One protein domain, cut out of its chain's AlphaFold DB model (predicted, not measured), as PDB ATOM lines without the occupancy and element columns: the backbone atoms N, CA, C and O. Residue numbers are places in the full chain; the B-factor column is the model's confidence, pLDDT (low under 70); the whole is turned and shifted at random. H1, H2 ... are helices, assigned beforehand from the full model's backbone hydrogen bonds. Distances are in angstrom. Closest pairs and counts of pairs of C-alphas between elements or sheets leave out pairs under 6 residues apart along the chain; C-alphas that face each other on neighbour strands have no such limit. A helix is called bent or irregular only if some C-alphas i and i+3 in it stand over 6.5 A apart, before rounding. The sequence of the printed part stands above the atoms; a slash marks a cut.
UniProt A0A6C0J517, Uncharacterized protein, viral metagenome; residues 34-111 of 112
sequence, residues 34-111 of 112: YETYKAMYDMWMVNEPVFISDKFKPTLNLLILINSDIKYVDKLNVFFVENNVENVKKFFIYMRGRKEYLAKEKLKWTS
ATOM      1  N   TYR A  34      -6.556 -26.664  12.918       95.81
ATOM      2  CA  TYR A  34      -7.340 -27.558  12.074       95.81
ATOM      3  C   TYR A  34      -7.341 -29.002  12.583       95.81
ATOM      4  O   TYR A  34      -8.394 -29.621  12.679       95.81
ATOM      5  N   GLU A  35      -6.178 -29.521  12.956       95.25
ATOM      6  CA  GLU A  35      -5.945 -30.904  13.362       95.25
ATOM      7  C   GLU A  35      -6.748 -31.250  14.616       95.25
ATOM      8  O   GLU A  35      -7.411 -32.285  14.674       95.25
ATOM      9  N   THR A  36      -6.762 -30.339  15.591       95.69
ATOM     10  CA  THR A  36      -7.569 -30.462  16.806       95.69
ATOM     11  C   THR A  36      -9.056 -30.490  16.476       95.69
ATOM     12  O   THR A  36      -9.786 -31.355  16.959       95.69
ATOM     13  N   TYR A  37      -9.527 -29.565  15.639       95.75
ATOM     14  CA  TYR A  37     -10.943 -29.479  15.278       95.75
ATOM     15  C   TYR A  37     -11.402 -30.651  14.419       95.75
ATOM     16  O   TYR A  37     -12.517 -31.144  14.592       95.75
ATOM     17  N   LYS A  38     -10.522 -31.163  13.561       94.69
ATOM     18  CA  LYS A  38     -10.754 -32.399  12.828       94.69
ATOM     19  C   LYS A  38     -10.864 -33.587  13.786       94.69
ATOM     20  O   LYS A  38     -11.825 -34.343  13.690       94.69
ATOM     21  N   ALA A  39      -9.955 -33.718  14.753       93.75
ATOM     22  CA  ALA A  39     -10.021 -34.783  15.753       93.75
ATOM     23  C   ALA A  39     -11.305 -34.706  16.603       93.75
ATOM     24  O   ALA A  39     -11.919 -35.731  16.896       93.75
ATOM     25  N   MET A  40     -11.754 -33.496  16.955       93.62
ATOM     26  CA  MET A  40     -13.042 -33.266  17.620       93.62
ATOM     27  C   MET A  40     -14.227 -33.719  16.760       93.62
ATOM     28  O   MET A  40     -15.128 -34.401  17.254       93.62
ATOM     29  N   TYR A  41     -14.232 -33.361  15.474       93.56
ATOM     30  CA  TYR A  41     -15.254 -33.797  14.525       93.56
ATOM     31  C   TYR A  41     -15.282 -35.327  14.391       93.56
ATOM     32  O   TYR A  41     -16.342 -35.940  14.544       93.56
ATOM     33  N   ASP A  42     -14.119 -35.946  14.178       92.62
ATOM     34  CA  ASP A  42     -13.983 -37.394  14.016       92.62
ATOM     35  C   ASP A  42     -14.489 -38.146  15.258       92.62
ATOM     36  O   ASP A  42     -15.235 -39.119  15.146       92.62
ATOM     37  N   MET A  43     -14.138 -37.656  16.451       90.00
ATOM     38  CA  MET A  43     -14.518 -38.272  17.722       90.00
ATOM     39  C   MET A  43     -16.009 -38.120  18.041       90.00
ATOM     40  O   MET A  43     -16.625 -39.059  18.543       90.00
ATOM     41  N   TRP A  44     -16.592 -36.943  17.804       89.94
ATOM     42  CA  TRP A  44     -17.918 -36.621  18.340       89.94
ATOM     43  C   TRP A  44     -19.047 -36.589  17.315       89.94
ATOM     44  O   TRP A  44     -20.214 -36.654  17.702       89.94
ATOM     45  N   MET A  45     -18.735 -36.410  16.031       89.81
ATOM     46  CA  MET A  45     -19.732 -36.015  15.033       89.81
ATOM     47  C   MET A  45     -19.904 -37.014  13.893       89.81
ATOM     48  O   MET A  45     -21.002 -37.094  13.350       89.81
ATOM     49  N   VAL A  46     -18.878 -37.805  13.554       87.12
ATOM     50  CA  VAL A  46     -18.939 -38.772  12.435       87.12
ATOM     51  C   VAL A  46     -20.127 -39.730  12.554       87.12
ATOM     52  O   VAL A  46     -20.833 -39.965  11.578       87.12
ATOM     53  N   ASN A  47     -20.392 -40.239  13.757       84.81
ATOM     54  CA  ASN A  47     -21.486 -41.186  14.003       84.81
ATOM     55  C   ASN A  47     -22.764 -40.517  14.533       84.81
ATOM     56  O   ASN A  47     -23.794 -41.171  14.697       84.81
ATOM     57  N   GLU A  48     -22.705 -39.218  14.827       84.94
ATOM     58  CA  GLU A  48     -23.779 -38.481  15.482       84.94
ATOM     59  C   GLU A  48     -23.922 -37.096  14.842       84.94
ATOM     60  O   GLU A  48     -23.343 -36.121  15.333       84.94
ATOM     61  N   PRO A  49     -24.701 -36.976  13.752       84.25
ATOM     62  CA  PRO A  49     -24.871 -35.704  13.061       84.25
ATOM     63  C   PRO A  49     -25.528 -34.662  13.971       84.25
ATOM     64  O   PRO A  49     -26.101 -34.988  15.013       84.25
ATOM     65  N   VAL A  50     -25.454 -33.391  13.583       89.31
ATOM     66  CA  VAL A  50     -26.066 -32.289  14.339       89.31
ATOM     67  C   VAL A  50     -27.588 -32.389  14.293       89.31
ATOM     68  O   VAL A  50     -28.193 -32.423  13.223       89.31
ATOM     69  N   PHE A  51     -28.205 -32.403  15.466       85.44
ATOM     70  CA  PHE A  51     -29.644 -32.412  15.676       85.44
ATOM     71  C   PHE A  51     -30.179 -31.004  15.932       85.44
ATOM     72  O   PHE A  51     -29.474 -30.090  16.357       85.44
ATOM     73  N   ILE A  52     -31.478 -30.816  15.691       82.00
ATOM     74  CA  ILE A  52     -32.139 -29.527  15.934       82.00
ATOM     75  C   ILE A  52     -32.115 -29.117  17.415       82.00
ATOM     76  O   ILE A  52     -32.073 -27.925  17.701       82.00
ATOM     77  N   SER A  53     -32.088 -30.088  18.329       84.81
ATOM     78  CA  SER A  53     -32.045 -29.894  19.782       84.81
ATOM     79  C   SER A  53     -30.630 -29.732  20.351       84.81
ATOM     80  O   SER A  53     -30.476 -29.654  21.573       84.81
ATOM     81  N   ASP A  54     -29.592 -29.686  19.503       91.50
ATOM     82  CA  ASP A  54     -28.219 -29.477  19.962       91.50
ATOM     83  C   ASP A  54     -28.032 -28.071  20.555       91.50
ATOM     84  O   ASP A  54     -28.236 -27.057  19.885       91.50
ATOM     85  N   LYS A  55     -27.547 -28.008  21.801       91.69
ATOM     86  CA  LYS A  55     -27.324 -26.747  22.529       91.69
ATOM     87  C   LYS A  55     -26.263 -25.849  21.882       91.69
ATOM     88  O   LYS A  55     -26.407 -24.632  21.869       91.69
ATOM     89  N   PHE A  56     -25.208 -26.448  21.335       95.62
ATOM     90  CA  PHE A  56     -24.072 -25.749  20.720       95.62
ATOM     91  C   PHE A  56     -24.069 -25.868  19.192       95.62
ATOM     92  O   PHE A  56     -23.017 -25.943  18.561       95.62
ATOM     93  N   LYS A  57     -25.261 -25.885  18.582       94.25
ATOM     94  CA  LYS A  57     -25.443 -26.055  17.135       94.25
ATOM     95  C   LYS A  57     -24.544 -25.154  16.264       94.25
ATOM     96  O   LYS A  57     -23.976 -25.686  15.315       94.25
ATOM     97  N   PRO A  58     -24.343 -23.847  16.549       95.00
ATOM     98  CA  PRO A  58     -23.434 -23.018  15.750       95.00
ATOM     99  C   PRO A  58     -21.984 -23.524  15.760       95.00
ATOM    100  O   PRO A  58     -21.378 -23.657  14.700       95.00
ATOM    101  N   THR A  59     -21.457 -23.875  16.937       96.25
ATOM    102  CA  THR A  59     -20.100 -24.419  17.113       96.25
ATOM    103  C   THR A  59     -19.950 -25.769  16.408       96.25
ATOM    104  O   THR A  59     -18.978 -25.998  15.695       96.25
ATOM    105  N   LEU A  60     -20.954 -26.643  16.531       95.44
ATOM    106  CA  LEU A  60     -20.977 -27.938  15.846       95.44
ATOM    107  C   LEU A  60     -21.018 -27.793  14.319       95.44
ATOM    108  O   LEU A  60     -20.314 -28.500  13.603       95.44
ATOM    109  N   ASN A  61     -21.813 -26.855  13.805       94.94
ATOM    110  CA  ASN A  61     -21.855 -26.580  12.371       94.94
ATOM    111  C   ASN A  61     -20.499 -26.091  11.853       94.94
ATOM    112  O   ASN A  61     -20.095 -26.476  10.760       94.94
ATOM    113  N   LEU A  62     -19.780 -25.276  12.630       96.25
ATOM    114  CA  LEU A  62     -18.424 -24.859  12.271       96.25
ATOM    115  C   LEU A  62     -17.454 -26.046  12.231       96.25
ATOM    116  O   LEU A  62     -16.680 -26.128  11.285       96.25
ATOM    117  N   LEU A  63     -17.541 -26.998  13.167       95.00
ATOM    118  CA  LEU A  63     -16.738 -28.230  13.120       95.00
ATOM    119  C   LEU A  63     -16.996 -29.048  11.843       95.00
ATOM    120  O   LEU A  63     -16.046 -29.505  11.212       95.00
ATOM    121  N   ILE A  64     -18.260 -29.174  11.411       93.94
ATOM    122  CA  ILE A  64     -18.600 -29.815  10.125       93.94
ATOM    123  C   ILE A  64     -17.953 -29.068   8.956       93.94
ATOM    124  O   ILE A  64     -17.382 -29.688   8.063       93.94
ATOM    125  N   LEU A  65     -18.057 -27.736   8.944       94.94
ATOM    126  CA  LEU A  65     -17.526 -26.914   7.858       94.94
ATOM    127  C   LEU A  65     -15.998 -26.971   7.782       94.94
ATOM    128  O   LEU A  65     -15.464 -27.027   6.679       94.94
ATOM    129  N   ILE A  66     -15.309 -27.008   8.925       94.44
ATOM    130  CA  ILE A  66     -13.847 -27.134   8.991       94.44
ATOM    131  C   ILE A  66     -13.382 -28.442   8.358       94.44
ATOM    132  O   ILE A  66     -12.398 -28.435   7.625       94.44
ATOM    133  N   ASN A  67     -14.108 -29.545   8.569       89.88
ATOM    134  CA  ASN A  67     -13.780 -30.819   7.929       89.88
ATOM    135  C   ASN A  67     -13.820 -30.737   6.386       89.88
ATOM    136  O   ASN A  67     -13.124 -31.497   5.719       89.88
ATOM    137  N   SER A  68     -14.592 -29.802   5.825       90.12
ATOM    138  CA  SER A  68     -14.670 -29.554   4.380       90.12
ATOM    139  C   SER A  68     -13.713 -28.463   3.884       90.12
ATOM    140  O   SER A  68     -13.297 -28.506   2.729       90.12
ATOM    141  N   ASP A  69     -13.399 -27.458   4.707       92.56
ATOM    142  CA  ASP A  69     -12.580 -26.304   4.321       92.56
ATOM    143  C   ASP A  69     -11.936 -25.635   5.552       92.56
ATOM    144  O   ASP A  69     -12.611 -25.135   6.456       92.56
ATOM    145  N   ILE A  70     -10.606 -25.566   5.569       93.81
ATOM    146  CA  ILE A  70      -9.827 -25.016   6.684       93.81
ATOM    147  C   ILE A  70     -10.114 -23.531   6.964       93.81
ATOM    148  O   ILE A  70      -9.919 -23.075   8.088       93.81
ATOM    149  N   LYS A  71     -10.653 -22.760   6.005       94.06
ATOM    150  CA  LYS A  71     -10.933 -21.318   6.194       94.06
ATOM    151  C   LYS A  71     -11.926 -21.010   7.322       94.06
ATOM    152  O   LYS A  71     -12.103 -19.855   7.704       94.06
ATOM    153  N   TYR A  72     -12.648 -22.018   7.809       94.81
ATOM    154  CA  TYR A  72     -13.598 -21.871   8.910       94.81
ATOM    155  C   TYR A  72     -12.944 -21.973  10.299       94.81
ATOM    156  O   TYR A  72     -13.624 -21.678  11.282       94.81
ATOM    157  N   VAL A  73     -11.652 -22.321  10.388       95.50
ATOM    158  CA  VAL A  73     -10.887 -22.399  11.649       95.50
ATOM    159  C   VAL A  73     -10.977 -21.086  12.424       95.50
ATOM    160  O   VAL A  73     -11.402 -21.094  13.577       95.50
ATOM    161  N   ASP A  74     -10.718 -19.949  11.775       94.75
ATOM    162  CA  ASP A  74     -10.762 -18.638  12.437       94.75
ATOM    163  C   ASP A  74     -12.148 -18.306  12.992       94.75
ATOM    164  O   ASP A  74     -12.279 -17.719  14.064       94.75
ATOM    165  N   LYS A  75     -13.213 -18.740  12.306       95.94
ATOM    166  CA  LYS A  75     -14.586 -18.535  12.787       95.94
ATOM    167  C   LYS A  75     -14.877 -19.352  14.037       95.94
ATOM    168  O   LYS A  75     -15.634 -18.895  14.888       95.94
ATOM    169  N   LEU A  76     -14.302 -20.547  14.148       95.88
ATOM    170  CA  LEU A  76     -14.416 -21.363  15.352       95.88
ATOM    171  C   LEU A  76     -13.522 -20.832  16.480       95.88
ATOM    172  O   LEU A  76     -13.938 -20.859  17.635       95.88
ATOM    173  N   ASN A  77     -12.359 -20.262  16.158       95.56
ATOM    174  CA  ASN A  77     -11.469 -19.640  17.140       95.56
ATOM    175  C   ASN A  77     -12.137 -18.483  17.894       95.56
ATOM    176  O   ASN A  77     -11.847 -18.303  19.071       95.56
ATOM    177  N   VAL A  78     -13.105 -17.781  17.288       95.75
ATOM    178  CA  VAL A  78     -13.934 -16.769  17.978       95.75
ATOM    179  C   VAL A  78     -14.718 -17.354  19.166       95.75
ATOM    180  O   VAL A  78     -15.028 -16.635  20.110       95.75
ATOM    181  N   PHE A  79     -15.037 -18.653  19.154       96.69
ATOM    182  CA  PHE A  79     -15.674 -19.325  20.289       96.69
ATOM    183  C   PHE A  79     -14.666 -19.683  21.392       96.69
ATOM    184  O   PHE A  79     -14.987 -19.574  22.578       96.69
ATOM    185  N   PHE A  80     -13.455 -20.097  21.017       96.00
ATOM    186  CA  PHE A  80     -12.392 -20.528  21.929       96.00
ATOM    187  C   PHE A  80     -11.481 -19.357  22.322       96.00
ATOM    188  O   PHE A  80     -10.311 -19.308  21.946       96.00
ATOM    189  N   VAL A  81     -12.036 -18.411  23.083       95.88
ATOM    190  CA  VAL A  81     -11.366 -17.186  23.561       95.88
ATOM    191  C   VAL A  81     -11.438 -17.065  25.086       95.88
ATOM    192  O   VAL A  81     -12.372 -17.570  25.711       95.88
ATOM    193  N   GLU A  82     -10.467 -16.371  25.685       95.12
ATOM    194  CA  GLU A  82     -10.326 -16.196  27.143       95.12
ATOM    195  C   GLU A  82     -11.597 -15.673  27.823       95.12
ATOM    196  O   GLU A  82     -12.039 -16.199  28.842       95.12
ATOM    197  N   ASN A  83     -12.259 -14.683  27.222       95.19
ATOM    198  CA  ASN A  83     -13.482 -14.101  27.776       95.19
ATOM    199  C   ASN A  83     -14.735 -14.987  27.603       95.19
ATOM    200  O   ASN A  83     -15.821 -14.591  28.024       95.19
ATOM    201  N   ASN A  84     -14.605 -16.178  27.006       96.44
ATOM    202  CA  ASN A  84     -15.700 -17.122  26.770       96.44
ATOM    203  C   ASN A  84     -15.463 -18.509  27.405       96.44
ATOM    204  O   ASN A  84     -16.214 -19.451  27.137       96.44
ATOM    205  N   VAL A  85     -14.455 -18.643  28.275       96.56
ATOM    206  CA  VAL A  85     -14.043 -19.903  28.928       96.56
ATOM    207  C   VAL A  85     -15.208 -20.681  29.548       96.56
ATOM    208  O   VAL A  85     -15.309 -21.894  29.377       96.56
ATOM    209  N   GLU A  86     -16.141 -20.002  30.212       96.62
ATOM    210  CA  GLU A  86     -17.285 -20.661  30.851       96.62
ATOM    211  C   GLU A  86     -18.184 -21.388  29.831       96.62
ATOM    212  O   GLU A  86     -18.662 -22.503  30.070       96.62
ATOM    213  N   ASN A  87     -18.398 -20.799  28.651       97.44
ATOM    214  CA  ASN A  87     -19.145 -21.459  27.580       97.44
ATOM    215  C   ASN A  87     -18.322 -22.552  26.900       97.44
ATOM    216  O   ASN A  87     -18.892 -23.575  26.520       97.44
ATOM    217  N   VAL A  88     -17.003 -22.376  26.794       97.19
ATOM    218  CA  VAL A  88     -16.090 -23.420  26.314       97.19
ATOM    219  C   VAL A  88     -16.162 -24.650  27.226       97.19
ATOM    220  O   VAL A  88     -16.362 -25.764  26.744       97.19
ATOM    221  N   LYS A  89     -16.124 -24.466  28.550       96.75
ATOM    222  CA  LYS A  89     -16.282 -25.552  29.528       96.75
ATOM    223  C   LYS A  89     -17.627 -26.254  29.393       96.75
ATOM    224  O   LYS A  89     -17.676 -27.483  29.307       96.75
ATOM    225  N   LYS A  90     -18.721 -25.494  29.279       97.19
ATOM    226  CA  LYS A  90     -20.055 -26.059  29.017       97.19
ATOM    227  C   LYS A  90     -20.115 -26.835  27.702       97.19
ATOM    228  O   LYS A  90     -20.806 -27.850  27.651       97.19
ATOM    229  N   PHE A  91     -19.417 -26.378  26.664       96.88
ATOM    230  CA  PHE A  91     -19.328 -27.076  25.386       96.88
ATOM    231  C   PHE A  91     -18.648 -28.435  25.546       96.88
ATOM    232  O   PHE A  91     -19.249 -29.442  25.187       96.88
ATOM    233  N   PHE A  92     -17.468 -28.508  26.165       95.81
ATOM    234  CA  PHE A  92     -16.785 -29.791  26.366       95.81
ATOM    235  C   PHE A  92     -17.583 -30.769  27.235       95.81
ATOM    236  O   PHE A  92     -17.678 -31.951  26.897       95.81
ATOM    237  N   ILE A  93     -18.203 -30.287  28.317       94.62
ATOM    238  CA  ILE A  93     -19.087 -31.109  29.159       94.62
ATOM    239  C   ILE A  93     -20.268 -31.633  28.336       94.62
ATOM    240  O   ILE A  93     -20.589 -32.819  28.403       94.62
ATOM    241  N   TYR A  94     -20.891 -30.772  27.526       94.50
ATOM    242  CA  TYR A  94     -21.971 -31.174  26.632       94.50
ATOM    243  C   TYR A  94     -21.519 -32.247  25.643       94.50
ATOM    244  O   TYR A  94     -22.189 -33.267  25.528       94.50
ATOM    245  N   MET A  95     -20.377 -32.059  24.975       93.44
ATOM    246  CA  MET A  95     -19.866 -33.014  23.987       93.44
ATOM    247  C   MET A  95     -19.620 -34.401  24.581       93.44
ATOM    248  O   MET A  95     -19.924 -35.397  23.932       93.44
ATOM    249  N   ARG A  96     -19.147 -34.478  25.832       91.00
ATOM    250  CA  ARG A  96     -18.923 -35.752  26.533       91.00
ATOM    251  C   ARG A  96     -20.206 -36.513  26.873       91.00
ATOM    252  O   ARG A  96     -20.158 -37.732  26.923       91.00
ATOM    253  N   GLY A  97     -21.323 -35.819  27.098       90.06
ATOM    254  CA  GLY A  97     -22.631 -36.431  27.390       90.06
ATOM    255  C   GLY A  97     -23.628 -36.365  26.230       90.06
ATOM    256  O   GLY A  97     -24.824 -36.614  26.416       90.06
ATOM    257  N   ARG A  98     -23.175 -35.940  25.043       91.81
ATOM    258  CA  ARG A  98     -24.049 -35.623  23.906       91.81
ATOM    259  C   ARG A  98     -24.799 -36.855  23.419       91.81
ATOM    260  O   ARG A  98     -25.999 -36.763  23.166       91.81
ATOM    261  N   LYS A  99     -24.125 -37.999  23.344       89.06
ATOM    262  CA  LYS A  99     -24.711 -39.267  22.904       89.06
ATOM    263  C   LYS A  99     -25.903 -39.671  23.765       89.06
ATOM    264  O   LYS A  99     -26.991 -39.939  23.251       89.06
ATOM    265  N   GLU A 100     -25.724 -39.671  25.083       89.69
ATOM    266  CA  GLU A 100     -26.770 -40.009  26.048       89.69
ATOM    267  C   GLU A 100     -27.904 -38.981  26.018       89.69
ATOM    268  O   GLU A 100     -29.078 -39.349  26.111       89.69
ATOM    269  N   TYR A 101     -27.572 -37.695  25.864       89.19
ATOM    270  CA  TYR A 101     -28.558 -36.630  25.706       89.19
ATOM    271  C   TYR A 101     -29.429 -36.850  24.461       89.19
ATOM    272  O   TYR A 101     -30.655 -36.889  24.571       89.19
ATOM    273  N   LEU A 102     -28.821 -37.077  23.293       88.00
ATOM    274  CA  LEU A 102     -29.553 -37.314  22.047       88.00
ATOM    275  C   LEU A 102     -30.384 -38.601  22.100       88.00
ATOM    276  O   LEU A 102     -31.491 -38.628  21.565       88.00
ATOM    277  N   ALA A 103     -29.895 -39.657  22.755       88.12
ATOM    278  CA  ALA A 103     -30.670 -40.880  22.958       88.12
ATOM    279  C   ALA A 103     -31.958 -40.611  23.756       88.12
ATOM    280  O   ALA A 103     -33.037 -41.034  23.342       88.12
ATOM    281  N   LYS A 104     -31.869 -39.842  24.852       87.81
ATOM    282  CA  LYS A 104     -33.038 -39.431  25.650       87.81
ATOM    283  C   LYS A 104     -34.005 -38.559  24.851       87.81
ATOM    284  O   LYS A 104     -35.214 -38.751  24.954       87.81
ATOM    285  N   GLU A 105     -33.494 -37.633  24.043       85.56
ATOM    286  CA  GLU A 105     -34.332 -36.783  23.190       85.56
ATOM    287  C   GLU A 105     -35.085 -37.594  22.126       85.56
ATOM    288  O   GLU A 105     -36.285 -37.400  21.947       85.56
ATOM    289  N   LYS A 106     -34.426 -38.563  21.478       83.75
ATOM    290  CA  LYS A 106     -35.063 -39.436  20.477       83.75
ATOM    291  C   LYS A 106     -36.215 -40.261  21.063       83.75
ATOM    292  O   LYS A 106     -37.244 -40.405  20.405       83.75
ATOM    293  N   LEU A 107     -36.087 -40.750  22.302       85.69
ATOM    294  CA  LEU A 107     -37.142 -41.524  22.977       85.69
ATOM    295  C   LEU A 107     -38.439 -40.726  23.182       85.69
ATOM    296  O   LEU A 107     -39.533 -41.295  23.132       85.69
ATOM    297  N   LYS A 108     -38.341 -39.403  23.362       83.06
ATOM    298  CA  LYS A 108     -39.519 -38.524  23.456       83.06
ATOM    299  C   LYS A 108     -40.307 -38.471  22.147       83.06
ATOM    300  O   LYS A 108     -41.487 -38.157  22.170       83.06
ATOM    301  N   TRP A 109     -39.666 -38.748  21.011       74.31
ATOM    302  CA  TRP A 109     -40.294 -38.666  19.687       74.31
ATOM    303  C   TRP A 109     -40.879 -39.999  19.222       74.31
ATOM    304  O   TRP A 109     -41.814 -40.007  18.426       74.31
ATOM    305  N   THR A 110     -40.344 -41.117  19.718       67.31
ATOM    306  CA  THR A 110     -40.858 -42.467  19.446       67.31
ATOM    307  C   THR A 110     -41.983 -42.887  20.387       67.31
ATOM    308  O   THR A 110     -42.672 -43.859  20.104       67.31
ATOM    309  N   SER A 111     -42.177 -42.175  21.499       57.62
ATOM    310  CA  SER A 111     -43.308 -42.383  22.406       57.62
ATOM    311  C   SER A 111     -44.549 -41.690  21.828       57.62
ATOM    312  O   SER A 111     -44.843 -40.547  22.175       57.62
TER     313      SER A 111
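This is residues 34 to 111 of the 112 residues of an uncharacterized protein of viral metagenome (UniProt A0A6C0J517). Three helices make the thicker part of this model: H2 and H3 fold back on each other as a hairpin, and H1 crosses them on one side. The longest helix, H4, runs along another side without touching any helix, and H5 follows its end and leads outward, so that residues 106 to 111 stick out as a tail. The printed part has 78 residues with five named helices, H1 to H5 in order along the chain, and no named strand; the class is all helix. It is compact, with a radius of gyration of the C-alphas of 13.1 A, and spans 42 by 28 by 17 A.

Begin with H1, residues 34 to 44, and go on to H2, residues 57 to 68. They touch through residues 63 to 67 of H2 alone, closest at the C-alphas of Tyr 41 and Leu 63, 5.9 A apart, and run opposite ways at a steep tilt of 63 degrees. Next comes H3, residues 70 to 77, which forms a helical hairpin with H2: they touch, closest at the C-alphas of Ile 66 and Tyr 72, 5.3 A apart, at a shallow tilt of 26 degrees, opposite ways. H1 and H3 only just touch, with 3 pairs of C-alphas within 8 A, the closest being Tyr 34 and Val 73 at 6.3 A; they are about perpendicular at 79 degrees. The helix packing is only just mostly crossed, 1 of these 3 pairs being at a shallow tilt. H4, residues 82 to 96, is close to H1 but not clearly touching: their closest C-alphas, of Trp 44 and Met 95, are 7.0 A apart. H4 is apart from H2 and H3. H5, residues 98 to 110, and H4 meet only through their link. H5 is apart from H2 and H3, and only just apart from H1, closest 8.3 A. Every O i to N i+4 pair is within hydrogen-bond range in H1; the counts are 7 of 8 in H2, 2 of 4 in H3, 9 of 11 in H4 and 7 of 9 in H5.

Find C-alpha 34 at (-7.340, -27.558, 12.074); from there H1 runs 15.3 A to C-alpha 44. H2 starts at C-alpha 57, at (-25.443, -26.055, 17.135), and is 17.1 A long. H3 is 11.9 A long and only just irregular, with C-alphas 71 and 74 6.8 A apart. H4 is 21.4 A long and irregular, with C-alphas 83 and 86 8.2 A apart. H5 covers 18.7 A and ends at C-alpha 110, (-40.858, -42.467, 19.446).

Look at Glu 82 and Ser 111 for the two C-alphas farthest apart, 42.4 A. The printed part has no cut. The link from H1 to H2, residues 45 to 56, is long; the other links are tight. Residues 81 to 86, of which 82 to 86 belong to H4, and residues 106 to 111, of which 106 to 110 belong to H5, stand free. The mean pLDDT of the printed part is 91.5, and residues 110 to 111 are under 70.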